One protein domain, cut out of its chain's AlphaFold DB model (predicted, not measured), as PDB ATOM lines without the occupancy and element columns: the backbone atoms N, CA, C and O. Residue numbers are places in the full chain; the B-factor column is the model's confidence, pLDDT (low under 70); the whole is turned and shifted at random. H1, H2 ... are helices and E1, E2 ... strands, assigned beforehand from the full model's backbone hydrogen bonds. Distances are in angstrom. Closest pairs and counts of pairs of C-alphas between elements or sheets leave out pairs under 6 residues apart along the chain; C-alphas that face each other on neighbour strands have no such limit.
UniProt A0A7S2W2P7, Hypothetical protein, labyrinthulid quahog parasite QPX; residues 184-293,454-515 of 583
ATOM      1  N   CYS A 184      41.674  43.371   3.763       95.69
ATOM      2  CA  CYS A 184      40.897  44.086   2.751       95.69
ATOM      3  C   CYS A 184      40.621  45.545   3.156       95.69
ATOM      4  O   CYS A 184      39.941  45.816   4.147       95.69
ATOM      5  N   HIS A 185      41.114  46.496   2.361       96.00
ATOM      6  CA  HIS A 185      40.911  47.930   2.563       96.00
ATOM      7  C   HIS A 185      41.081  48.704   1.239       96.00
ATOM      8  O   HIS A 185      41.690  48.175   0.308       96.00
ATOM      9  N   PRO A 186      40.638  49.973   1.137       96.50
ATOM     10  CA  PRO A 186      40.703  50.766  -0.097       96.50
ATOM     11  C   PRO A 186      42.068  50.795  -0.806       96.50
ATOM     12  O   PRO A 186      42.118  50.698  -2.021       96.50
ATOM     13  N   GLU A 187      43.194  50.863  -0.084       94.56
ATOM     14  CA  GLU A 187      44.529  50.854  -0.724       94.56
ATOM     15  C   GLU A 187      44.993  49.476  -1.250       94.56
ATOM     16  O   GLU A 187      46.000  49.409  -1.957       94.56
ATOM     17  N   ASN A 188      44.268  48.389  -0.959       94.12
ATOM     18  CA  ASN A 188      44.587  47.035  -1.426       94.12
ATOM     19  C   ASN A 188      43.858  46.695  -2.734       94.12
ATOM     20  O   ASN A 188      43.652  45.530  -3.060       94.12
ATOM     21  N   PHE A 189      43.489  47.711  -3.520       95.25
ATOM     22  CA  PHE A 189      42.994  47.546  -4.883       95.25
ATOM     23  C   PHE A 189      43.879  48.315  -5.863       95.25
ATOM     24  O   PHE A 189      44.027  49.539  -5.779       95.25
ATOM     25  N   GLY A 190      44.474  47.615  -6.826       94.19
ATOM     26  CA  GLY A 190      45.463  48.228  -7.707       94.19
ATOM     27  C   GLY A 190      45.688  47.494  -9.016       94.19
ATOM     28  O   GLY A 190      45.181  46.396  -9.240       94.19
ATOM     29  N   VAL A 191      46.461  48.144  -9.886       94.31
ATOM     30  CA  VAL A 191      46.855  47.604 -11.184       94.31
ATOM     31  C   VAL A 191      47.951  46.560 -11.002       94.31
ATOM     32  O   VAL A 191      48.962  46.787 -10.333       94.31
ATOM     33  N   MET A 192      47.755  45.420 -11.648       90.25
ATOM     34  CA  MET A 192      48.697  44.317 -11.760       90.25
ATOM     35  C   MET A 192      48.888  43.954 -13.228       90.25
ATOM     36  O   MET A 192      48.121  44.359 -14.099       90.25
ATOM     37  N   VAL A 193      49.942  43.193 -13.496       87.62
ATOM     38  CA  VAL A 193      50.259  42.679 -14.829       87.62
ATOM     39  C   VAL A 193      50.002  41.186 -14.810       87.62
ATOM     40  O   VAL A 193      50.446  40.517 -13.884       87.62
ATOM     41  N   GLU A 194      49.307  40.657 -15.802       84.19
ATOM     42  CA  GLU A 194      49.123  39.219 -15.969       84.19
ATOM     43  C   GLU A 194      50.314  38.566 -16.684       84.19
ATOM     44  O   GLU A 194      51.160  39.241 -17.271       84.19
ATOM     45  N   ALA A 195      50.392  37.234 -16.672       78.56
ATOM     46  CA  ALA A 195      51.461  36.473 -17.328       78.56
ATOM     47  C   ALA A 195      51.615  36.783 -18.831       78.56
ATOM     48  O   ALA A 195      52.707  36.656 -19.381       78.56
ATOM     49  N   ASN A 196      50.532  37.197 -19.496       77.19
ATOM     50  CA  ASN A 196      50.511  37.601 -20.904       77.19
ATOM     51  C   ASN A 196      50.860  39.091 -21.130       77.19
ATOM     52  O   ASN A 196      50.872  39.539 -22.273       77.19
ATOM     53  N   GLY A 197      51.132  39.862 -20.071       83.12
ATOM     54  CA  GLY A 197      51.437  41.295 -20.136       83.12
ATOM     55  C   GLY A 197      50.219  42.229 -20.149       83.12
ATOM     56  O   GLY A 197      50.402  43.449 -20.202       83.12
ATOM     57  N   ALA A 198      48.991  41.702 -20.101       87.56
ATOM     58  CA  ALA A 198      47.782  42.512 -19.967       87.56
ATOM     59  C   ALA A 198      47.710  43.153 -18.573       87.56
ATOM     60  O   ALA A 198      48.111  42.536 -17.583       87.56
ATOM     61  N   LEU A 199      47.194  44.384 -18.487       92.69
ATOM     62  CA  LEU A 199      46.912  44.998 -17.191       92.69
ATOM     63  C   LEU A 199      45.549  44.535 -16.675       92.69
ATOM     64  O   LEU A 199      44.564  44.491 -17.417       92.69
ATOM     65  N   VAL A 200      45.506  44.226 -15.386       92.12
ATOM     66  CA  VAL A 200      44.293  43.878 -14.646       92.12
ATOM     67  C   VAL A 200      44.217  44.730 -13.385       92.12
ATOM     68  O   VAL A 200      45.248  45.138 -12.850       92.12
ATOM     69  N   TRP A 201      43.014  45.029 -12.911       94.56
ATOM     70  CA  TRP A 201      42.799  45.750 -11.660       94.56
ATOM     71  C   TRP A 201      41.959  44.927 -10.678       94.56
ATOM     72  O   TRP A 201      41.019  44.238 -11.067       94.56
ATOM     73  N   GLY A 202      42.293  45.008  -9.393       93.00
ATOM     74  CA  GLY A 202      41.481  44.475  -8.299       93.00
ATOM     75  C   GLY A 202      42.322  44.189  -7.058       93.00
ATOM     76  O   GLY A 202      43.310  44.886  -6.826       93.00
ATOM     77  N   VAL A 203      41.916  43.195  -6.261       92.69
ATOM     78  CA  VAL A 203      42.470  42.918  -4.919       92.69
ATOM     79  C   VAL A 203      43.969  42.573  -4.955       92.69
ATOM     80  O   VAL A 203      44.397  41.643  -5.636       92.69
ATOM     81  N   ASN A 204      44.787  43.286  -4.190       89.25
ATOM     82  CA  ASN A 204      46.225  43.057  -4.070       89.25
ATOM     83  C   ASN A 204      46.633  42.742  -2.616       89.25
ATOM     84  O   ASN A 204      45.803  42.761  -1.718       89.25
ATOM     85  N   ASP A 205      47.925  42.452  -2.426       87.75
ATOM     86  CA  ASP A 205      48.595  42.247  -1.130       87.75
ATOM     87  C   ASP A 205      47.948  41.170  -0.241       87.75
ATOM     88  O   ASP A 205      47.086  41.425   0.588       87.75
ATOM     89  N   PHE A 206      48.387  39.923  -0.425       90.31
ATOM     90  CA  PHE A 206      47.812  38.739   0.222       90.31
ATOM     91  C   PHE A 206      48.666  38.226   1.392       90.31
ATOM     92  O   PHE A 206      48.585  37.049   1.746       90.31
ATOM     93  N   ASP A 207      49.488  39.083   2.002       89.12
ATOM     94  CA  ASP A 207      50.348  38.715   3.138       89.12
ATOM     95  C   ASP A 207      49.549  38.097   4.291       89.12
ATOM     96  O   ASP A 207      49.990  37.144   4.927       89.12
ATOM     97  N   GLN A 208      48.347  38.620   4.556       89.56
ATOM     98  CA  GLN A 208      47.477  38.158   5.642       89.56
ATOM     99  C   GLN A 208      46.470  37.097   5.194       89.56
ATOM    100  O   GLN A 208      45.706  36.610   6.020       89.56
ATOM    101  N   SER A 209      46.503  36.678   3.927       91.00
ATOM    102  CA  SER A 209      45.499  35.775   3.361       91.00
ATOM    103  C   SER A 209      45.310  34.485   4.149       91.00
ATOM    104  O   SER A 209      46.270  33.811   4.531       91.00
ATOM    105  N   PHE A 210      44.061  34.106   4.395       89.44
ATOM    106  CA  PHE A 210      43.766  32.908   5.170       89.44
ATOM    107  C   PHE A 210      42.419  32.310   4.787       89.44
ATOM    108  O   PHE A 210      41.595  32.955   4.150       89.44
ATOM    109  N   GLN A 211      42.166  31.062   5.178       86.69
ATOM    110  CA  GLN A 211      40.863  30.455   4.929       86.69
ATOM    111  C   GLN A 211      39.844  30.906   5.986       86.69
ATOM    112  O   GLN A 211      39.722  30.298   7.057       86.69
ATOM    113  N   THR A 212      39.078  31.948   5.665       87.31
ATOM    114  CA  THR A 212      38.102  32.577   6.567       87.31
ATOM    115  C   THR A 212      36.703  32.603   5.951       87.31
ATOM    116  O   THR A 212      36.551  32.428   4.739       87.31
ATOM    117  N   PRO A 213      35.646  32.843   6.747       90.56
ATOM    118  CA  PRO A 213      34.363  33.264   6.204       90.56
ATOM    119  C   PRO A 213      34.537  34.472   5.277       90.56
ATOM    120  O   PRO A 213      35.270  35.402   5.612       90.56
ATOM    121  N   PHE A 214      33.848  34.487   4.136       92.38
ATOM    122  CA  PHE A 214      33.953  35.581   3.153       92.38
ATOM    123  C   PHE A 214      33.532  36.954   3.709       92.38
ATOM    124  O   PHE A 214      33.932  38.001   3.203       92.38
ATOM    125  N   THR A 215      32.732  36.955   4.778       93.56
ATOM    126  CA  THR A 215      32.276  38.166   5.464       93.56
ATOM    127  C   THR A 215      33.399  38.914   6.181       93.56
ATOM    128  O   THR A 215      33.199  40.082   6.507       93.56
ATOM    129  N   TRP A 216      34.565  38.288   6.401       93.50
ATOM    130  CA  TRP A 216      35.738  38.937   7.002       93.50
ATOM    131  C   TRP A 216      36.241  40.092   6.142       93.50
ATOM    132  O   TRP A 216      36.207  41.241   6.580       93.50
ATOM    133  N   ASP A 217      36.595  39.810   4.888       95.81
ATOM    134  CA  ASP A 217      37.034  40.842   3.946       95.81
ATOM    135  C   ASP A 217      35.921  41.841   3.637       95.81
ATOM    136  O   ASP A 217      36.189  43.031   3.511       95.81
ATOM    137  N   LEU A 218      34.663  41.393   3.557       97.25
ATOM    138  CA  LEU A 218      33.541  42.285   3.257       97.25
ATOM    139  C   LEU A 218      33.322  43.326   4.371       97.25
ATOM    140  O   LEU A 218      33.186  44.516   4.090       97.25
ATOM    141  N   LYS A 219      33.335  42.900   5.642       97.62
ATOM    142  CA  LYS A 219      33.243  43.804   6.800       97.62
ATOM    143  C   LYS A 219      34.496  44.672   6.939       97.62
ATOM    144  O   LYS A 219      34.381  45.858   7.253       97.62
ATOM    145  N   ARG A 220      35.686  44.108   6.686       97.38
ATOM    146  CA  ARG A 220      36.958  44.846   6.762       97.38
ATOM    147  C   ARG A 220      37.027  45.935   5.695       97.38
ATOM    148  O   ARG A 220      37.270  47.091   6.027       97.38
ATOM    149  N   GLY A 221      36.703  45.593   4.451       98.12
ATOM    150  CA  GLY A 221      36.657  46.519   3.325       98.12
ATOM    151  C   GLY A 221      35.665  47.655   3.558       98.12
ATOM    152  O   GLY A 221      36.050  48.819   3.458       98.12
ATOM    153  N   ALA A 222      34.429  47.342   3.964       98.44
ATOM    154  CA  ALA A 222      33.414  48.349   4.277       98.44
ATOM    155  C   ALA A 222      33.867  49.307   5.397       98.44
ATOM    156  O   ALA A 222      33.781  50.525   5.244       98.44
ATOM    157  N   THR A 223      34.447  48.774   6.480       98.38
ATOM    158  CA  THR A 223      35.056  49.585   7.553       98.38
ATOM    159  C   THR A 223      36.197  50.462   7.020       98.38
ATOM    160  O   THR A 223      36.297  51.642   7.353       98.38
ATOM    161  N   GLY A 224      37.048  49.921   6.145       98.00
ATOM    162  CA  GLY A 224      38.145  50.656   5.519       98.00
ATOM    163  C   GLY A 224      37.668  51.828   4.656       98.00
ATOM    164  O   GLY A 224      38.246  52.912   4.736       98.00
ATOM    165  N   PHE A 225      36.601  51.644   3.871       98.31
ATOM    166  CA  PHE A 225      35.985  52.713   3.075       98.31
ATOM    167  C   PHE A 225      35.390  53.817   3.961       98.31
ATOM    168  O   PHE A 225      35.651  54.996   3.715       98.31
ATOM    169  N   ALA A 226      34.695  53.455   5.045       97.31
ATOM    170  CA  ALA A 226      34.219  54.418   6.042       97.31
ATOM    171  C   ALA A 226      35.361  55.238   6.665       97.31
ATOM    172  O   ALA A 226      35.295  56.469   6.738       97.31
ATOM    173  N   LEU A 227      36.429  54.566   7.104       97.12
ATOM    174  CA  LEU A 227      37.584  55.215   7.726       97.12
ATOM    175  C   LEU A 227      38.331  56.127   6.751       97.12
ATOM    176  O   LEU A 227      38.776  57.203   7.152       97.12
ATOM    177  N   ALA A 228      38.437  55.746   5.477       96.75
ATOM    178  CA  ALA A 228      39.020  56.596   4.445       96.75
ATOM    179  C   ALA A 228      38.205  57.890   4.243       96.75
ATOM    180  O   ALA A 228      38.790  58.974   4.267       96.75
ATOM    181  N   CYS A 229      36.867  57.814   4.171       95.38
ATOM    182  CA  CYS A 229      35.999  59.003   4.171       95.38
ATOM    183  C   CYS A 229      36.189  59.861   5.433       95.38
ATOM    184  O   CYS A 229      36.258  61.090   5.354       95.38
ATOM    185  N   LYS A 230      36.335  59.229   6.607       92.81
ATOM    186  CA  LYS A 230      36.561  59.944   7.871       92.81
ATOM    187  C   LYS A 230      37.880  60.719   7.868       92.81
ATOM    188  O   LYS A 230      37.915  61.863   8.314       92.81
ATOM    189  N   VAL A 231      38.957  60.133   7.342       93.38
ATOM    190  CA  VAL A 231      40.263  60.805   7.204       93.38
ATOM    191  C   VAL A 231      40.202  61.982   6.228       93.38
ATOM    192  O   VAL A 231      40.905  62.972   6.420       93.38
ATOM    193  N   ARG A 232      39.322  61.918   5.224       94.06
ATOM    194  CA  ARG A 232      39.028  63.023   4.296       94.06
ATOM    195  C   ARG A 232      38.177  64.140   4.914       94.06
ATOM    196  O   ARG A 232      37.934  65.137   4.239       94.06
ATOM    197  N   ALA A 233      37.725  63.978   6.162       91.75
ATOM    198  CA  ALA A 233      36.780  64.869   6.834       91.75
ATOM    199  C   ALA A 233      35.491  65.097   6.020       91.75
ATOM    200  O   ALA A 233      34.927  66.192   6.011       91.75
ATOM    201  N   TRP A 234      35.045  64.067   5.298       92.38
ATOM    202  CA  TRP A 234      33.782  64.104   4.569       92.38
ATOM    203  C   TRP A 234      32.585  63.936   5.498       92.38
ATOM    204  O   TRP A 234      32.731  63.568   6.667       92.38
ATOM    205  N   ALA A 235      31.405  64.263   4.972       87.69
ATOM    206  CA  ALA A 235      30.192  64.271   5.761       87.69
ATOM    207  C   ALA A 235      29.815  62.843   6.173       87.69
ATOM    208  O   ALA A 235      30.256  61.847   5.593       87.69
ATOM    209  N   ARG A 236      28.983  62.745   7.203       84.94
ATOM    210  CA  ARG A 236      28.500  61.472   7.737       84.94
ATOM    211  C   ARG A 236      27.811  60.630   6.667       84.94
ATOM    212  O   ARG A 236      28.007  59.417   6.613       84.94
ATOM    213  N   GLU A 237      27.049  61.285   5.809       85.00
ATOM    214  CA  GLU A 237      26.313  60.679   4.709       85.00
ATOM    215  C   GLU A 237      27.286  60.035   3.715       85.00
ATOM    216  O   GLU A 237      27.043  58.920   3.270       85.00
ATOM    217  N   ASP A 238      28.442  60.664   3.459       87.38
ATOM    218  CA  ASP A 238      29.491  60.125   2.582       87.38
ATOM    219  C   ASP A 238      30.174  58.885   3.195       87.38
ATOM    220  O   ASP A 238      30.490  57.925   2.493       87.38
ATOM    221  N   ILE A 239      30.405  58.878   4.514       90.00
ATOM    222  CA  ILE A 239      30.980  57.726   5.240       90.00
ATOM    223  C   ILE A 239      30.051  56.510   5.124       90.00
ATOM    224  O   ILE A 239      30.496  55.392   4.833       90.00
ATOM    225  N   VAL A 240      28.756  56.743   5.345       89.69
ATOM    226  CA  VAL A 240      27.707  55.726   5.246       89.69
ATOM    227  C   VAL A 240      27.574  55.232   3.811       89.69
ATOM    228  O   VAL A 240      27.593  54.020   3.584       89.69
ATOM    229  N   LEU A 241      27.507  56.154   2.850       89.38
ATOM    230  CA  LEU A 241      27.338  55.842   1.437       89.38
ATOM    231  C   LEU A 241      28.493  54.992   0.902       89.38
ATOM    232  O   LEU A 241      28.238  53.963   0.284       89.38
ATOM    233  N   ALA A 242      29.749  55.344   1.200       94.12
ATOM    234  CA  ALA A 242      30.907  54.575   0.740       94.12
ATOM    235  C   ALA A 242      30.865  53.111   1.205       94.12
ATOM    236  O   ALA A 242      31.160  52.192   0.438       94.12
ATOM    237  N   SER A 243      30.447  52.888   2.455       95.31
ATOM    238  CA  SER A 243      30.296  51.538   3.008       95.31
ATOM    239  C   SER A 243      29.147  50.781   2.356       95.31
ATOM    240  O   SER A 243      29.334  49.633   1.954       95.31
ATOM    241  N   LYS A 244      27.970  51.412   2.232       94.19
ATOM    242  CA  LYS A 244      26.791  50.792   1.611       94.19
ATOM    243  C   LYS A 244      27.073  50.414   0.164       94.19
ATOM    244  O   LYS A 244      26.953  49.246  -0.175       94.19
ATOM    245  N   VAL A 245      27.603  51.338  -0.634       95.25
ATOM    246  CA  VAL A 245      27.928  51.117  -2.050       95.25
ATOM    247  C   VAL A 245      28.930  49.972  -2.246       95.25
ATOM    248  O   VAL A 245      28.760  49.157  -3.154       95.25
ATOM    249  N   PHE A 246      29.949  49.855  -1.386       97.88
ATOM    250  CA  PHE A 246      30.876  48.718  -1.415       97.88
ATOM    251  C   PHE A 246      30.162  47.380  -1.132       97.88
ATOM    252  O   PHE A 246      30.326  46.414  -1.883       97.88
ATOM    253  N   ILE A 247      29.339  47.328  -0.075       97.75
ATOM    254  CA  ILE A 247      28.583  46.131   0.339       97.75
ATOM    255  C   ILE A 247      27.558  45.732  -0.724       97.75
ATOM    256  O   ILE A 247      27.433  44.554  -1.073       97.75
ATOM    257  N   ASP A 248      26.825  46.713  -1.234       95.06
ATOM    258  CA  ASP A 248      25.816  46.557  -2.263       95.06
ATOM    259  C   ASP A 248      26.430  46.021  -3.545       95.06
ATOM    260  O   ASP A 248      25.958  45.012  -4.065       95.06
ATOM    261  N   SER A 249      27.520  46.631  -4.018       94.75
ATOM    262  CA  SER A 249      28.180  46.182  -5.239       94.75
ATOM    263  C   SER A 249      28.729  44.763  -5.102       94.75
ATOM    264  O   SER A 249      28.536  43.951  -6.008       94.75
ATOM    265  N   TYR A 250      29.329  44.413  -3.957       96.44
ATOM    266  CA  TYR A 250      29.745  43.036  -3.682       96.44
ATOM    267  C   TYR A 250      28.557  42.067  -3.751       96.44
ATOM    268  O   TYR A 250      28.588  41.071  -4.476       96.44
ATOM    269  N   THR A 251      27.489  42.373  -3.013       95.31
ATOM    270  CA  THR A 251      26.338  41.479  -2.838       95.31
ATOM    271  C   THR A 251      25.569  41.295  -4.142       95.31
ATOM    272  O   THR A 251      25.286  40.162  -4.527       95.31
ATOM    273  N   SER A 252      25.281  42.387  -4.854       91.56
ATOM    274  CA  SER A 252      24.638  42.356  -6.171       91.56
ATOM    275  C   SER A 252      25.501  41.616  -7.187       91.56
ATOM    276  O   SER A 252      24.981  40.810  -7.952       91.56
ATOM    277  N   THR A 253      26.826  41.794  -7.151       90.00
ATOM    278  CA  THR A 253      27.731  41.037  -8.026       90.00
ATOM    279  C   THR A 253      27.585  39.535  -7.778       90.00
ATOM    280  O   THR A 253      27.294  38.803  -8.720       90.00
ATOM    281  N   VAL A 254      27.695  39.070  -6.529       90.88
ATOM    282  CA  VAL A 254      27.568  37.638  -6.199       90.88
ATOM    283  C   VAL A 254      26.181  37.084  -6.548       90.88
ATOM    284  O   VAL A 254      26.091  36.039  -7.191       90.88
ATOM    285  N   VAL A 255      25.105  37.767  -6.147       91.06
ATOM    286  CA  VAL A 255      23.727  37.259  -6.269       91.06
ATOM    287  C   VAL A 255      23.195  37.359  -7.699       91.06
ATOM    288  O   VAL A 255      22.666  36.374  -8.211       91.06
ATOM    289  N   ASN A 256      23.345  38.510  -8.365       85.81
ATOM    290  CA  ASN A 256      22.710  38.757  -9.667       85.81
ATOM    291  C   ASN A 256      23.385  37.980 -10.798       85.81
ATOM    292  O   ASN A 256      22.709  37.534 -11.720       85.81
ATOM    293  N   HIS A 257      24.704  37.788 -10.727       78.25
ATOM    294  CA  HIS A 257      25.416  37.024 -11.751       78.25
ATOM    295  C   HIS A 257      25.274  35.513 -11.542       78.25
ATOM    296  O   HIS A 257      25.655  34.765 -12.430       78.25
ATOM    297  N   ASN A 258      24.782  35.041 -10.386       77.50
ATOM    298  CA  ASN A 258      24.455  33.636 -10.111       77.50
ATOM    299  C   ASN A 258      25.473  32.617 -10.680       77.50
ATOM    300  O   ASN A 258      25.118  31.629 -11.325       77.50
ATOM    301  N   CYS A 259      26.763  32.889 -10.471       79.31
ATOM    302  CA  CYS A 259      27.886  32.053 -10.909       79.31
ATOM    303  C   CYS A 259      28.109  31.932 -12.429       79.31
ATOM    304  O   CYS A 259      28.842  31.040 -12.863       79.31
ATOM    305  N   THR A 260      27.551  32.831 -13.243       76.00
ATOM    306  CA  THR A 260      27.702  32.844 -14.711       76.00
ATOM    307  C   THR A 260      28.740  33.848 -15.217       76.00
ATOM    308  O   THR A 260      28.581  34.403 -16.305       76.00
ATOM    309  N   PHE A 261      29.814  34.100 -14.465       71.94
ATOM    310  CA  PHE A 261      30.824  35.058 -14.913       71.94
ATOM    311  C   PHE A 261      31.746  34.504 -15.998       71.94
ATOM    312  O   PHE A 261      32.181  33.343 -15.976       71.94
ATOM    313  N   ARG A 262      32.092  35.409 -16.908       71.12
ATOM    314  CA  ARG A 262      33.045  35.257 -18.002       71.12
ATOM    315  C   ARG A 262      34.318  36.032 -17.693       71.12
ATOM    316  O   ARG A 262      34.335  36.964 -16.890       71.12
ATOM    317  N   ASP A 263      35.389  35.699 -18.404       68.38
ATOM    318  CA  ASP A 263      36.657  36.421 -18.279       68.38
ATOM    319  C   ASP A 263      36.525  37.919 -18.631       68.38
ATOM    320  O   ASP A 263      37.197  38.763 -18.045       68.38
ATOM    321  N   THR A 264      35.580  38.268 -19.514       72.31
ATOM    322  CA  THR A 264      35.248  39.652 -19.902       72.31
ATOM    323  C   THR A 264      34.650  40.499 -18.782       72.31
ATOM    324  O   THR A 264      34.631  41.723 -18.905       72.31
ATOM    325  N   ASP A 265      34.155  39.875 -17.712       77.06
ATOM    326  CA  ASP A 265      33.540  40.596 -16.597       77.06
ATOM    327  C   ASP A 265      34.589  41.092 -15.584       77.06
ATOM    328  O   ASP A 265      34.275  41.888 -14.694       77.06
ATOM    329  N   ARG A 266      35.846  40.651 -15.745       82.56
ATOM    330  CA  ARG A 266      37.008  41.134 -14.996       82.56
ATOM    331  C   ARG A 266      37.398  42.546 -15.431       82.56
ATOM    332  O   ARG A 266      37.180  42.980 -16.561       82.56
ATOM    333  N   PHE A 267      38.105  43.236 -14.544       90.62
ATOM    334  CA  PHE A 267      38.708  44.532 -14.834       90.62
ATOM    335  C   PHE A 267      40.015  44.372 -15.613       90.62
ATOM    336  O   PHE A 267      41.094  44.554 -15.055       90.62
ATOM    337  N   THR A 268      39.931  44.003 -16.888       89.75
ATOM    338  CA  THR A 268      41.092  43.911 -17.786       89.75
ATOM    339  C   THR A 268      41.200  45.148 -18.672       89.75
ATOM    340  O   THR A 268      40.201  45.779 -19.012       89.75
ATOM    341  N   GLU A 269      42.419  45.503 -19.075       89.25
ATOM    342  CA  GLU A 269      42.697  46.667 -19.934       89.25
ATOM    343  C   GLU A 269      41.948  46.634 -21.270       89.25
ATOM    344  O   GLU A 269      41.470  47.658 -21.760       89.25
ATOM    345  N   SER A 270      41.828  45.448 -21.865       84.56
ATOM    346  CA  SER A 270      41.096  45.244 -23.114       84.56
ATOM    347  C   SER A 270      39.593  45.045 -22.905       84.56
ATOM    348  O   SER A 270      38.847  45.149 -23.884       84.56
ATOM    349  N   GLY A 271      39.150  44.801 -21.667       83.75
ATOM    350  CA  GLY A 271      37.778  44.461 -21.316       83.75
ATOM    351  C   GLY A 271      36.792  45.601 -21.557       83.75
ATOM    352  O   GLY A 271      37.017  46.754 -21.180       83.75
ATOM    353  N   ASP A 272      35.652  45.266 -22.160       81.19
ATOM    354  CA  ASP A 272      34.584  46.225 -22.452       81.19
ATOM    355  C   ASP A 272      34.007  46.866 -21.191       81.19
ATOM    356  O   ASP A 272      33.622  48.037 -21.221       81.19
ATOM    357  N   TYR A 273      33.996  46.129 -20.074       83.25
ATOM    358  CA  TYR A 273      33.525  46.646 -18.796       83.25
ATOM    359  C   TYR A 273      34.309  47.891 -18.374       83.25
ATOM    360  O   TYR A 273      33.713  48.914 -18.041       83.25
ATOM    361  N   VAL A 274      35.643  47.837 -18.431       87.69
ATOM    362  CA  VAL A 274      36.496  48.951 -17.997       87.69
ATOM    363  C   VAL A 274      36.294  50.169 -18.887       87.69
ATOM    364  O   VAL A 274      36.103  51.276 -18.386       87.69
ATOM    365  N   LYS A 275      36.273  49.955 -20.207       83.38
ATOM    366  CA  LYS A 275      36.108  51.023 -21.202       83.38
ATOM    367  C   LYS A 275      34.792  51.783 -21.045       83.38
ATOM    368  O   LYS A 275      34.764  52.985 -21.290       83.38
ATOM    369  N   LYS A 276      33.715  51.086 -20.674       81.56
ATOM    370  CA  LYS A 276      32.361  51.655 -20.599       81.56
ATOM    371  C   LYS A 276      32.004  52.164 -19.202       81.56
ATOM    372  O   LYS A 276      31.382  53.213 -19.089       81.56
ATOM    373  N   ASN A 277      32.406  51.439 -18.156       81.19
ATOM    374  CA  ASN A 277      31.856  51.606 -16.806       81.19
ATOM    375  C   ASN A 277      32.897  51.975 -15.741       81.19
ATOM    376  O   ASN A 277      32.520  52.293 -14.618       81.19
ATOM    377  N   ALA A 278      34.198  51.923 -16.049       88.62
ATOM    378  CA  ALA A 278      35.248  52.188 -15.066       88.62
ATOM    379  C   ALA A 278      36.307  53.172 -15.599       88.62
ATOM    380  O   ALA A 278      37.487  52.814 -15.689       88.62
ATOM    381  N   PRO A 279      35.927  54.426 -15.926       90.56
ATOM    382  CA  PRO A 279      36.858  55.424 -16.461       90.56
ATOM    383  C   PRO A 279      38.036  55.698 -15.515       90.56
ATOM    384  O   PRO A 279      39.160  55.889 -15.979       90.56
ATOM    385  N   LEU A 280      37.810  55.632 -14.197       92.81
ATOM    386  CA  LEU A 280      38.872  55.720 -13.194       92.81
ATOM    387  C   LEU A 280      39.915  54.606 -13.379       92.81
ATOM    388  O   LEU A 280      41.112  54.872 -13.386       92.81
ATOM    389  N   ILE A 281      39.479  53.365 -13.602       95.12
ATOM    390  CA  ILE A 281      40.378  52.218 -13.797       95.12
ATOM    391  C   ILE A 281      41.071  52.286 -15.160       95.12
ATOM    392  O   ILE A 281      42.271  52.033 -15.253       95.12
ATOM    393  N   ALA A 282      40.358  52.717 -16.204       94.31
ATOM    394  CA  ALA A 282      40.949  52.974 -17.516       94.31
ATOM    395  C   ALA A 282      42.078  54.022 -17.438       94.31
ATOM    396  O   ALA A 282      43.128  53.855 -18.067       94.31
ATOM    397  N   LYS A 283      41.900  55.073 -16.623       94.81
ATOM    398  CA  LYS A 283      42.940  56.071 -16.340       94.81
ATOM    399  C   LYS A 283      44.154  55.438 -15.652       94.81
ATOM    400  O   LYS A 283      45.270  55.664 -16.112       94.81
ATOM    401  N   LEU A 284      43.956  54.595 -14.634       96.00
ATOM    402  CA  LEU A 284      45.059  53.892 -13.958       96.00
ATOM    403  C   LEU A 284      45.835  52.965 -14.912       96.00
ATOM    404  O   LEU A 284      47.063  52.890 -14.839       96.00
ATOM    405  N   PHE A 285      45.154  52.286 -15.843       96.50
ATOM    406  CA  PHE A 285      45.829  51.494 -16.878       96.50
ATOM    407  C   PHE A 285      46.666  52.356 -17.813       96.50
ATOM    408  O   PHE A 285      47.828  52.033 -18.064       96.50
ATOM    409  N   LYS A 286      46.131  53.494 -18.263       95.44
ATOM    410  CA  LYS A 286      46.893  54.450 -19.070       95.44
ATOM    411  C   LYS A 286      48.133  54.956 -18.328       95.44
ATOM    412  O   LYS A 286      49.226  54.943 -18.887       95.44
ATOM    413  N   GLU A 287      47.993  55.342 -17.062       95.00
ATOM    414  CA  GLU A 287      49.118  55.775 -16.223       95.00
ATOM    415  C   GLU A 287      50.178  54.679 -16.062       95.00
ATOM    416  O   GLU A 287      51.379  54.959 -16.128       95.00
ATOM    417  N   SER A 288      49.742  53.428 -15.908       95.19
ATOM    418  CA  SER A 288      50.618  52.260 -15.857       95.19
ATOM    419  C   SER A 288      51.364  52.037 -17.176       95.19
ATOM    420  O   SER A 288      52.580  51.832 -17.156       95.19
ATOM    421  N   ARG A 289      50.696  52.147 -18.332       94.56
ATOM    422  CA  ARG A 289      51.347  52.046 -19.652       94.56
ATOM    423  C   ARG A 289      52.316  53.187 -19.920       94.56
ATOM    424  O   ARG A 289      53.400  52.954 -20.451       94.56
ATOM    425  N   ASP A 290      52.014  54.402 -19.471       93.75
ATOM    426  CA  ASP A 290      52.929  55.527 -19.645       93.75
ATOM    427  C   ASP A 290      54.302  55.270 -18.991       93.75
ATOM    428  O   ASP A 290      55.325  55.797 -19.450       93.75
ATOM    429  N   MET A 291      54.357  54.453 -17.930       91.44
ATOM    430  CA  MET A 291      55.605  54.065 -17.260       91.44
ATOM    431  C   MET A 291      56.566  53.284 -18.167       91.44
ATOM    432  O   MET A 291      57.763  53.231 -17.871       91.44
ATOM    433  N   GLU A 292      56.092  52.723 -19.281       89.69
ATOM    434  CA  GLU A 292      56.912  51.990 -20.252       89.69
ATOM    435  C   GLU A 292      57.782  52.892 -21.123       89.69
ATOM    436  O   GLU A 292      58.783  52.425 -21.664       89.69
ATOM    437  N   THR A 293      57.478  54.192 -21.211       89.81
ATOM    438  CA  THR A 293      58.319  55.130 -21.968       89.81
ATOM    439  C   THR A 293      59.772  55.070 -21.488       89.81
ATOM    440  O   THR A 293      60.038  55.039 -20.281       89.81
ATOM    441  N   HIS A 454      54.479  48.899 -13.217       91.31
ATOM    442  CA  HIS A 454      53.041  48.893 -13.491       91.31
ATOM    443  C   HIS A 454      52.162  48.892 -12.241       91.31
ATOM    444  O   HIS A 454      50.948  49.023 -12.363       91.31
ATOM    445  N   ALA A 455      52.760  48.743 -11.054       87.75
ATOM    446  CA  ALA A 455      52.055  48.799  -9.779       87.75
ATOM    447  C   ALA A 455      51.599  50.241  -9.488       87.75
ATOM    448  O   ALA A 455      52.267  50.989  -8.765       87.75
ATOM    449  N   VAL A 456      50.488  50.623 -10.118       90.19
ATOM    450  CA  VAL A 456      49.779  51.897  -9.972       90.19
ATOM    451  C   VAL A 456      48.493  51.642  -9.185       90.19
ATOM    452  O   VAL A 456      47.787  50.661  -9.422       90.19
ATOM    453  N   SER A 457      48.194  52.518  -8.236       89.31
ATOM    454  CA  SER A 457      46.981  52.494  -7.417       89.31
ATOM    455  C   SER A 457      46.335  53.875  -7.442       89.31
ATOM    456  O   SER A 457      47.015  54.863  -7.718       89.31
ATOM    457  N   ALA A 458      45.038  53.946  -7.146       93.19
ATOM    458  CA  ALA A 458      44.372  55.229  -6.963       93.19
ATOM    459  C   ALA A 458      44.964  55.963  -5.748       93.19
ATOM    460  O   ALA A 458      45.217  55.341  -4.713       93.19
ATOM    461  N   ASP A 459      45.169  57.275  -5.866       94.12
ATOM    462  CA  ASP A 459      45.453  58.124  -4.712       94.12
ATOM    463  C   ASP A 459      44.127  58.568  -4.089       94.12
ATOM    464  O   ASP A 459      43.433  59.443  -4.608       94.12
ATOM    465  N   LEU A 460      43.771  57.952  -2.962       93.88
ATOM    466  CA  LEU A 460      42.514  58.216  -2.261       93.88
ATOM    467  C   LEU A 460      42.379  59.679  -1.801       93.88
ATOM    468  O   LEU A 460      41.266  60.139  -1.550       93.88
ATOM    469  N   GLN A 461      43.487  60.420  -1.680       92.00
ATOM    470  CA  GLN A 461      43.473  61.837  -1.312       92.00
ATOM    471  C   GLN A 461      43.163  62.751  -2.502       92.00
ATOM    472  O   GLN A 461      42.729  63.889  -2.303       92.00
ATOM    473  N   GLU A 462      43.354  62.273  -3.727       93.81
ATOM    474  CA  GLU A 462      43.079  63.044  -4.940       93.81
ATOM    475  C   GLU A 462      41.680  62.775  -5.506       93.81
ATOM    476  O   GLU A 462      41.164  63.603  -6.253       93.81
ATOM    477  N   LEU A 463      41.034  61.669  -5.117       94.00
ATOM    478  CA  LEU A 463      39.677  61.355  -5.565       94.00
ATOM    479  C   LEU A 463      38.661  62.386  -5.049       94.00
ATOM    480  O   LEU A 463      38.605  62.709  -3.850       94.00
ATOM    481  N   SER A 464      37.810  62.867  -5.956       94.25
ATOM    482  CA  SER A 464      36.566  63.550  -5.594       94.25
ATOM    483  C   SER A 464      35.607  62.596  -4.865       94.25
ATOM    484  O   SER A 464      35.811  61.380  -4.850       94.25
ATOM    485  N   LYS A 465      34.547  63.136  -4.249       91.81
ATOM    486  CA  LYS A 465      33.529  62.316  -3.571       91.81
ATOM    487  C   LYS A 465      32.915  61.292  -4.524       91.81
ATOM    488  O   LYS A 465      32.926  60.103  -4.223       91.81
ATOM    489  N   ASP A 466      32.481  61.742  -5.697       88.94
ATOM    490  CA  ASP A 466      31.846  60.884  -6.701       88.94
ATOM    491  C   ASP A 466      32.805  59.799  -7.206       88.94
ATOM    492  O   ASP A 466      32.440  58.624  -7.260       88.94
ATOM    493  N   GLU A 467      34.059  60.156  -7.509       93.12
ATOM    494  CA  GLU A 467      35.078  59.178  -7.910       93.12
ATOM    495  C   GLU A 467      35.372  58.164  -6.801       93.12
ATOM    496  O   GLU A 467      35.610  56.993  -7.093       93.12
ATOM    497  N   PHE A 468      35.335  58.574  -5.532       95.81
ATOM    498  CA  PHE A 468      35.541  57.674  -4.401       95.81
ATOM    499  C   PHE A 468      34.365  56.713  -4.199       95.81
ATOM    500  O   PHE A 468      34.588  55.533  -3.918       95.81
ATOM    501  N   MET A 469      33.120  57.160  -4.394       94.12
ATOM    502  CA  MET A 469      31.957  56.262  -4.352       94.12
ATOM    503  C   MET A 469      31.984  55.266  -5.513       94.12
ATOM    504  O   MET A 469      31.762  54.071  -5.307       94.12
ATOM    505  N   GLN A 470      32.358  55.719  -6.714       92.75
ATOM    506  CA  GLN A 470      32.609  54.827  -7.847       92.75
ATOM    507  C   GLN A 470      33.722  53.828  -7.516       92.75
ATOM    508  O   GLN A 470      33.540  52.627  -7.689       92.75
ATOM    509  N   TYR A 471      34.851  54.288  -6.975       96.12
ATOM    510  CA  TYR A 471      35.952  53.420  -6.559       96.12
ATOM    511  C   TYR A 471      35.515  52.387  -5.508       96.12
ATOM    512  O   TYR A 471      35.907  51.222  -5.600       96.12
ATOM    513  N   SER A 472      34.648  52.777  -4.569       96.81
ATOM    514  CA  SER A 472      34.040  51.884  -3.571       96.81
ATOM    515  C   SER A 472      33.190  50.799  -4.236       96.81
ATOM    516  O   SER A 472      33.381  49.616  -3.956       96.81
ATOM    517  N   ALA A 473      32.322  51.166  -5.187       95.62
ATOM    518  CA  ALA A 473      31.519  50.208  -5.950       95.62
ATOM    519  C   ALA A 473      32.408  49.227  -6.728       95.62
ATOM    520  O   ALA A 473      32.291  48.010  -6.596       95.62
ATOM    521  N   LEU A 474      33.362  49.752  -7.504       95.75
ATOM    522  CA  LEU A 474      34.266  48.939  -8.318       95.75
ATOM    523  C   LEU A 474      35.092  47.970  -7.459       95.75
ATOM    524  O   LEU A 474      35.319  46.832  -7.868       95.75
ATOM    525  N   SER A 475      35.488  48.392  -6.257       97.31
ATOM    526  CA  SER A 475      36.207  47.556  -5.292       97.31
ATOM    527  C   SER A 475      35.324  46.444  -4.723       97.31
ATOM    528  O   SER A 475      35.777  45.303  -4.631       97.31
ATOM    529  N   GLY A 476      34.053  46.731  -4.414       96.69
ATOM    530  CA  GLY A 476      33.077  45.721  -3.990       96.69
ATOM    531  C   GLY A 476      32.876  44.645  -5.058       96.69
ATOM    532  O   GLY A 476      32.968  43.448  -4.770       96.69
ATOM    533  N   ARG A 477      32.722  45.065  -6.320       93.38
ATOM    534  CA  ARG A 477      32.681  44.162  -7.479       93.38
ATOM    535  C   ARG A 477      33.965  43.338  -7.609       93.38
ATOM    536  O   ARG A 477      33.893  42.120  -7.745       93.38
ATOM    537  N   ALA A 478      35.140  43.966  -7.545       93.38
ATOM    538  CA  ALA A 478      36.423  43.264  -7.653       93.38
ATOM    539  C   ALA A 478      36.629  42.230  -6.532       93.38
ATOM    540  O   ALA A 478      37.125  41.133  -6.799       93.38
ATOM    541  N   LEU A 479      36.210  42.539  -5.301       95.19
ATOM    542  CA  LEU A 479      36.250  41.594  -4.186       95.19
ATOM    543  C   LEU A 479      35.287  40.417  -4.403       95.19
ATOM    544  O   LEU A 479      35.640  39.275  -4.114       95.19
ATOM    545  N   ALA A 480      34.092  40.664  -4.949       92.44
ATOM    546  CA  ALA A 480      33.153  39.599  -5.299       92.44
ATOM    547  C   ALA A 480      33.756  38.635  -6.324       92.44
ATOM    548  O   ALA A 480      33.750  37.430  -6.079       92.44
ATOM    549  N   PHE A 481      34.358  39.159  -7.400       87.62
ATOM    550  CA  PHE A 481      35.094  38.353  -8.381       87.62
ATOM    551  C   PHE A 481      36.210  37.531  -7.759       87.62
ATOM    552  O   PHE A 481      36.399  36.377  -8.133       87.62
ATOM    553  N   TYR A 482      36.952  38.110  -6.820       88.44
ATOM    554  CA  TYR A 482      37.983  37.380  -6.107       88.44
ATOM    555  C   TYR A 482      37.391  36.206  -5.309       88.44
ATOM    556  O   TYR A 482      37.792  35.060  -5.499       88.44
ATOM    557  N   HIS A 483      36.397  36.462  -4.458       90.19
ATOM    558  CA  HIS A 483      35.833  35.449  -3.562       90.19
ATOM    559  C   HIS A 483      35.196  34.265  -4.291       90.19
ATOM    560  O   HIS A 483      35.417  33.119  -3.904       90.19
ATOM    561  N   ILE A 484      34.457  34.511  -5.373       83.62
ATOM    562  CA  ILE A 484      33.812  33.445  -6.159       83.62
ATOM    563  C   ILE A 484      34.807  32.599  -6.973       83.62
ATOM    564  O   ILE A 484      34.407  31.663  -7.658       83.62
ATOM    565  N   ARG A 485      36.099  32.935  -6.937       77.00
ATOM    566  CA  ARG A 485      37.191  32.180  -7.568       77.00
ATOM    567  C   ARG A 485      38.041  31.395  -6.585       77.00
ATOM    568  O   ARG A 485      38.764  30.488  -6.988       77.00
ATOM    569  N   ALA A 486      38.017  31.789  -5.317       61.62
ATOM    570  CA  ALA A 486      39.140  31.643  -4.400       61.62
ATOM    571  C   ALA A 486      39.393  30.219  -3.857       61.62
ATOM    572  O   ALA A 486      40.083  30.087  -2.850       61.62
ATOM    573  N   ARG A 487      38.881  29.146  -4.477       57.19
ATOM    574  CA  ARG A 487      39.076  27.762  -4.000       57.19
ATOM    575  C   ARG A 487      39.770  26.834  -5.009       57.19
ATOM    576  O   ARG A 487      39.691  25.616  -4.892       57.19
ATOM    577  N   CYS A 488      40.590  27.402  -5.896       48.12
ATOM    578  CA  CYS A 488      41.455  26.657  -6.822       48.12
ATOM    579  C   CYS A 488      42.957  26.721  -6.418       48.12
ATOM    580  O   CYS A 488      43.758  27.323  -7.133       48.12
ATOM    581  N   PRO A 489      43.393  26.113  -5.289       42.16
ATOM    582  CA  PRO A 489      44.796  26.149  -4.847       42.16
ATOM    583  C   PRO A 489      45.737  25.294  -5.716       42.16
ATOM    584  O   PRO A 489      46.954  25.390  -5.587       42.16
ATOM    585  N   ASN A 490      45.191  24.473  -6.620       39.41
ATOM    586  CA  ASN A 490      45.948  23.690  -7.589       39.41
ATOM    587  C   ASN A 490      45.508  24.077  -9.005       39.41
ATOM    588  O   ASN A 490      44.318  24.246  -9.245       39.41
ATOM    589  N   PHE A 491      46.466  24.135  -9.935       39.00
ATOM    590  CA  PHE A 491      46.376  24.381 -11.391       39.00
ATOM    591  C   PHE A 491      45.308  23.572 -12.188       39.00
ATOM    592  O   PHE A 491      45.350  23.528 -13.414       39.00
ATOM    593  N   GLN A 492      44.357  22.903 -11.531       39.59
ATOM    594  CA  GLN A 492      43.228  22.193 -12.137       39.59
ATOM    595  C   GLN A 492      42.149  23.125 -12.702       39.59
ATOM    596  O   GLN A 492      41.347  22.682 -13.522       39.59
ATOM    597  N   CYS A 493      42.164  24.411 -12.349       46.12
ATOM    598  CA  CYS A 493      41.545  25.439 -13.177       46.12
ATOM    599  C   CYS A 493      42.401  25.586 -14.452       46.12
ATOM    600  O   CYS A 493      43.363  26.349 -14.485       46.12
ATOM    601  N   GLN A 494      42.124  24.744 -15.452       36.69
ATOM    602  CA  GLN A 494      42.907  24.617 -16.686       36.69
ATOM    603  C   GLN A 494      43.047  25.967 -17.412       36.69
ATOM    604  O   GLN A 494      42.115  26.770 -17.391       36.69
ATOM    605  N   GLU A 495      44.152  26.171 -18.152       40.88
ATOM    606  CA  GLU A 495      44.367  27.321 -19.068       40.88
ATOM    607  C   GLU A 495      43.200  27.522 -20.075       40.88
ATOM    608  O   GLU A 495      43.104  28.586 -20.680       40.88
ATOM    609  N   ASN A 496      42.296  26.535 -20.204       40.47
ATOM    610  CA  ASN A 496      41.151  26.493 -21.119       40.47
ATOM    611  C   ASN A 496      39.777  26.394 -20.418       40.47
ATOM    612  O   ASN A 496      38.808  25.981 -21.051       40.47
ATOM    613  N   ALA A 497      39.660  26.687 -19.117       46.16
ATOM    614  CA  ALA A 497      38.343  26.726 -18.480       46.16
ATOM    615  C   ALA A 497      37.543  27.932 -19.010       46.16
ATOM    616  O   ALA A 497      37.937  29.075 -18.799       46.16
ATOM    617  N   ASP A 498      36.396  27.678 -19.652       44.59
ATOM    618  CA  ASP A 498      35.484  28.711 -20.188       44.59
ATOM    619  C   ASP A 498      34.980  29.703 -19.124       44.59
ATOM    620  O   ASP A 498      34.435  30.761 -19.440       44.59
ATOM    621  N   SER A 499      35.136  29.352 -17.844       52.31
ATOM    622  CA  SER A 499      34.770  30.193 -16.721       52.31
ATOM    623  C   SER A 499      35.911  30.282 -15.728       52.31
ATOM    624  O   SER A 499      36.467  29.298 -15.243       52.31
ATOM    625  N   ALA A 500      36.203  31.521 -15.396       61.12
ATOM    626  CA  ALA A 500      37.206  31.916 -14.451       61.12
ATOM    627  C   ALA A 500      36.553  32.021 -13.051       61.12
ATOM    628  O   ALA A 500      36.800  32.989 -12.346       61.12
ATOM    629  N   VAL A 501      35.658  31.086 -12.700       68.25
ATOM    630  CA  VAL A 501      34.816  31.057 -11.485       68.25
ATOM    631  C   VAL A 501      34.846  29.658 -10.888       68.25
ATOM    632  O   VAL A 501      34.729  28.667 -11.607       68.25
ATOM    633  N   ASP A 502      34.913  29.582  -9.566       76.25
ATOM    634  CA  ASP A 502      34.639  28.357  -8.833       76.25
ATOM    635  C   ASP A 502      33.131  28.296  -8.524       76.25
ATOM    636  O   ASP A 502      32.587  29.038  -7.700       76.25
ATOM    637  N   LYS A 503      32.417  27.439  -9.262       79.88
ATOM    638  CA  LYS A 503      30.952  27.333  -9.171       79.88
ATOM    639  C   LYS A 503      30.479  26.804  -7.816       79.88
ATOM    640  O   LYS A 503      29.357  27.118  -7.423       79.88
ATOM    641  N   GLU A 504      31.299  26.019  -7.114       82.06
ATOM    642  CA  GLU A 504      30.942  25.470  -5.804       82.06
ATOM    643  C   GLU A 504      30.916  26.591  -4.768       82.06
ATOM    644  O   GLU A 504      29.861  26.850  -4.183       82.06
ATOM    645  N   ILE A 505      32.031  27.316  -4.606       85.50
ATOM    646  CA  ILE A 505      32.095  28.415  -3.635       85.50
ATOM    647  C   ILE A 505      31.114  29.525  -3.996       85.50
ATOM    648  O   ILE A 505      30.425  30.044  -3.121       85.50
ATOM    649  N   CYS A 506      30.975  29.850  -5.281       88.31
ATOM    650  CA  CYS A 506      29.990  30.825  -5.716       88.31
ATOM    651  C   CYS A 506      28.564  30.406  -5.314       88.31
ATOM    652  O   CYS A 506      27.835  31.202  -4.721       88.31
ATOM    653  N   GLY A 507      28.183  29.146  -5.554       90.12
ATOM    654  CA  GLY A 507      26.875  28.623  -5.160       90.12
ATOM    655  C   GLY A 507      26.674  28.569  -3.642       90.12
ATOM    656  O   GLY A 507      25.552  28.739  -3.162       90.12
ATOM    657  N   GLU A 508      27.730  28.349  -2.856       90.94
ATOM    658  CA  GLU A 508      27.687  28.498  -1.395       90.94
ATOM    659  C   GLU A 508      27.437  29.948  -0.973       90.94
ATOM    660  O   GLU A 508      26.571  30.181  -0.129       90.94
ATOM    661  N   LEU A 509      28.133  30.923  -1.574       93.25
ATOM    662  CA  LEU A 509      27.947  32.339  -1.247       93.25
ATOM    663  C   LEU A 509      26.535  32.809  -1.605       93.25
ATOM    664  O   LEU A 509      25.873  33.424  -0.772       93.25
ATOM    665  N   VAL A 510      26.053  32.482  -2.810       94.25
ATOM    666  CA  VAL A 510      24.699  32.833  -3.269       94.25
ATOM    667  C   VAL A 510      23.648  32.262  -2.320       94.25
ATOM    668  O   VAL A 510      22.823  33.017  -1.805       94.25
ATOM    669  N   ARG A 511      23.712  30.956  -2.016       94.88
ATOM    670  CA  ARG A 511      22.764  30.306  -1.094       94.88
ATOM    671  C   ARG A 511      22.821  30.898   0.306       94.88
ATOM    672  O   ARG A 511      21.775  31.071   0.922       94.88
ATOM    673  N   TYR A 512      24.014  31.212   0.806       93.88
ATOM    674  CA  TYR A 512      24.168  31.815   2.126       93.88
ATOM    675  C   TYR A 512      23.556  33.217   2.183       93.88
ATOM    676  O   TYR A 512      22.774  33.497   3.086       93.88
ATOM    677  N   ILE A 513      23.864  34.082   1.212       95.06
ATOM    678  CA  ILE A 513      23.341  35.455   1.161       95.06
ATOM    679  C   ILE A 513      21.817  35.446   0.984       95.06
ATOM    680  O   ILE A 513      21.113  36.157   1.696       95.06
ATOM    681  N   GLN A 514      21.291  34.625   0.072       95.06
ATOM    682  CA  GLN A 514      19.846  34.511  -0.147       95.06
ATOM    683  C   GLN A 514      19.130  33.900   1.061       95.06
ATOM    684  O   GLN A 514      18.080  34.396   1.456       95.06
ATOM    685  N   GLY A 515      19.706  32.862   1.674       94.94
ATOM    686  CA  GLY A 515      19.152  32.207   2.859       94.94
ATOM    687  C   GLY A 515      19.180  33.078   4.116       94.94
ATOM    688  O   GLY A 515      18.326  32.912   4.981       94.94
TER     689      GLY A 515
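What this domain is: This is residues 184 to 293 and 454 to 515 of the 583 residues of the protein "Hypothetical protein" of labyrinthulid quahog parasite QPX (UniProt A0A7S2W2P7). Three long helices, H1, H2 and H5, stand side by side as a bundle, with a small hairpin of strands E1 and E2 packed on H5. H4 lies next to the hairpin, and H6 slants past the last residues of H2 at one end of the bundle. The printed part has 172 residues, with E1 E2 E3 H1 H2 H3 H4 H5 H6 along the chain; E1 and E2 form an antiparallel sheet. It is mostly helix and compact, with a radius of gyration of the C-alphas of 15.9 A and spans of 49 by 46 by 31 A.

Where its parts are: E1 is residues 189 to 193, from C-alpha 189 at (42.994, 47.546, -4.883); E2 is 199 to 203 and E3 210 to 213. H1 is 215 to 231, 24.1 A long; H2 is 236 to 256, 29.2 A; H3 is 272 to 277; H4 is 279 to 290, 16.4 A. H5 is 465 to 483, 27.0 A, and H6 503 to 515, 17.5 A, ending at C-alpha 515 (19.152, 32.207, 2.859).

How they stand to each other: H2, the hub, touches H5, closest at the C-alphas of Tyr 250 and Gly 476, 4.3 A. H1 and H2 form a helical hairpin, a shallow tilt of 28 degrees, opposite ways; their closest C-alphas, Ala 222 and Ser 243, are 4.6 A apart. H2 touches H6 with residues 251 to 255 alone, closest at the C-alphas of Val 255 and Val 510, 5.4 A. The hairpin E1 and E2 has N 192 and O 200 within hydrogen-bond range at 2.8 A. The closest C-alphas of E2 and H5, Gly 202 and Ala 478, are 5.2 A apart; those of E2 and H4, Leu 199 and Phe 285, 6.6 A. H3 and H4 only just touch, only at the corner, with 3 pairs of C-alphas within 8 A, the closest Val 274 and Ala 282 at 6.0 A. E3 pairs with no named strand and meets H1 only through their link. In the six helices, every O i to N i+4 pair is within hydrogen-bond range.

The domain as a whole: The C-alphas farthest apart, Thr 293 and Gly 515, are 51.7 A apart. Residues 294 to 453 are not printed; C-alphas 293 and 454 are 11.8 A apart across the cut. The links H2 to H3 and H5 to H6 are long. The pLDDT is under 70 at residue 263 and residues 486 to 501.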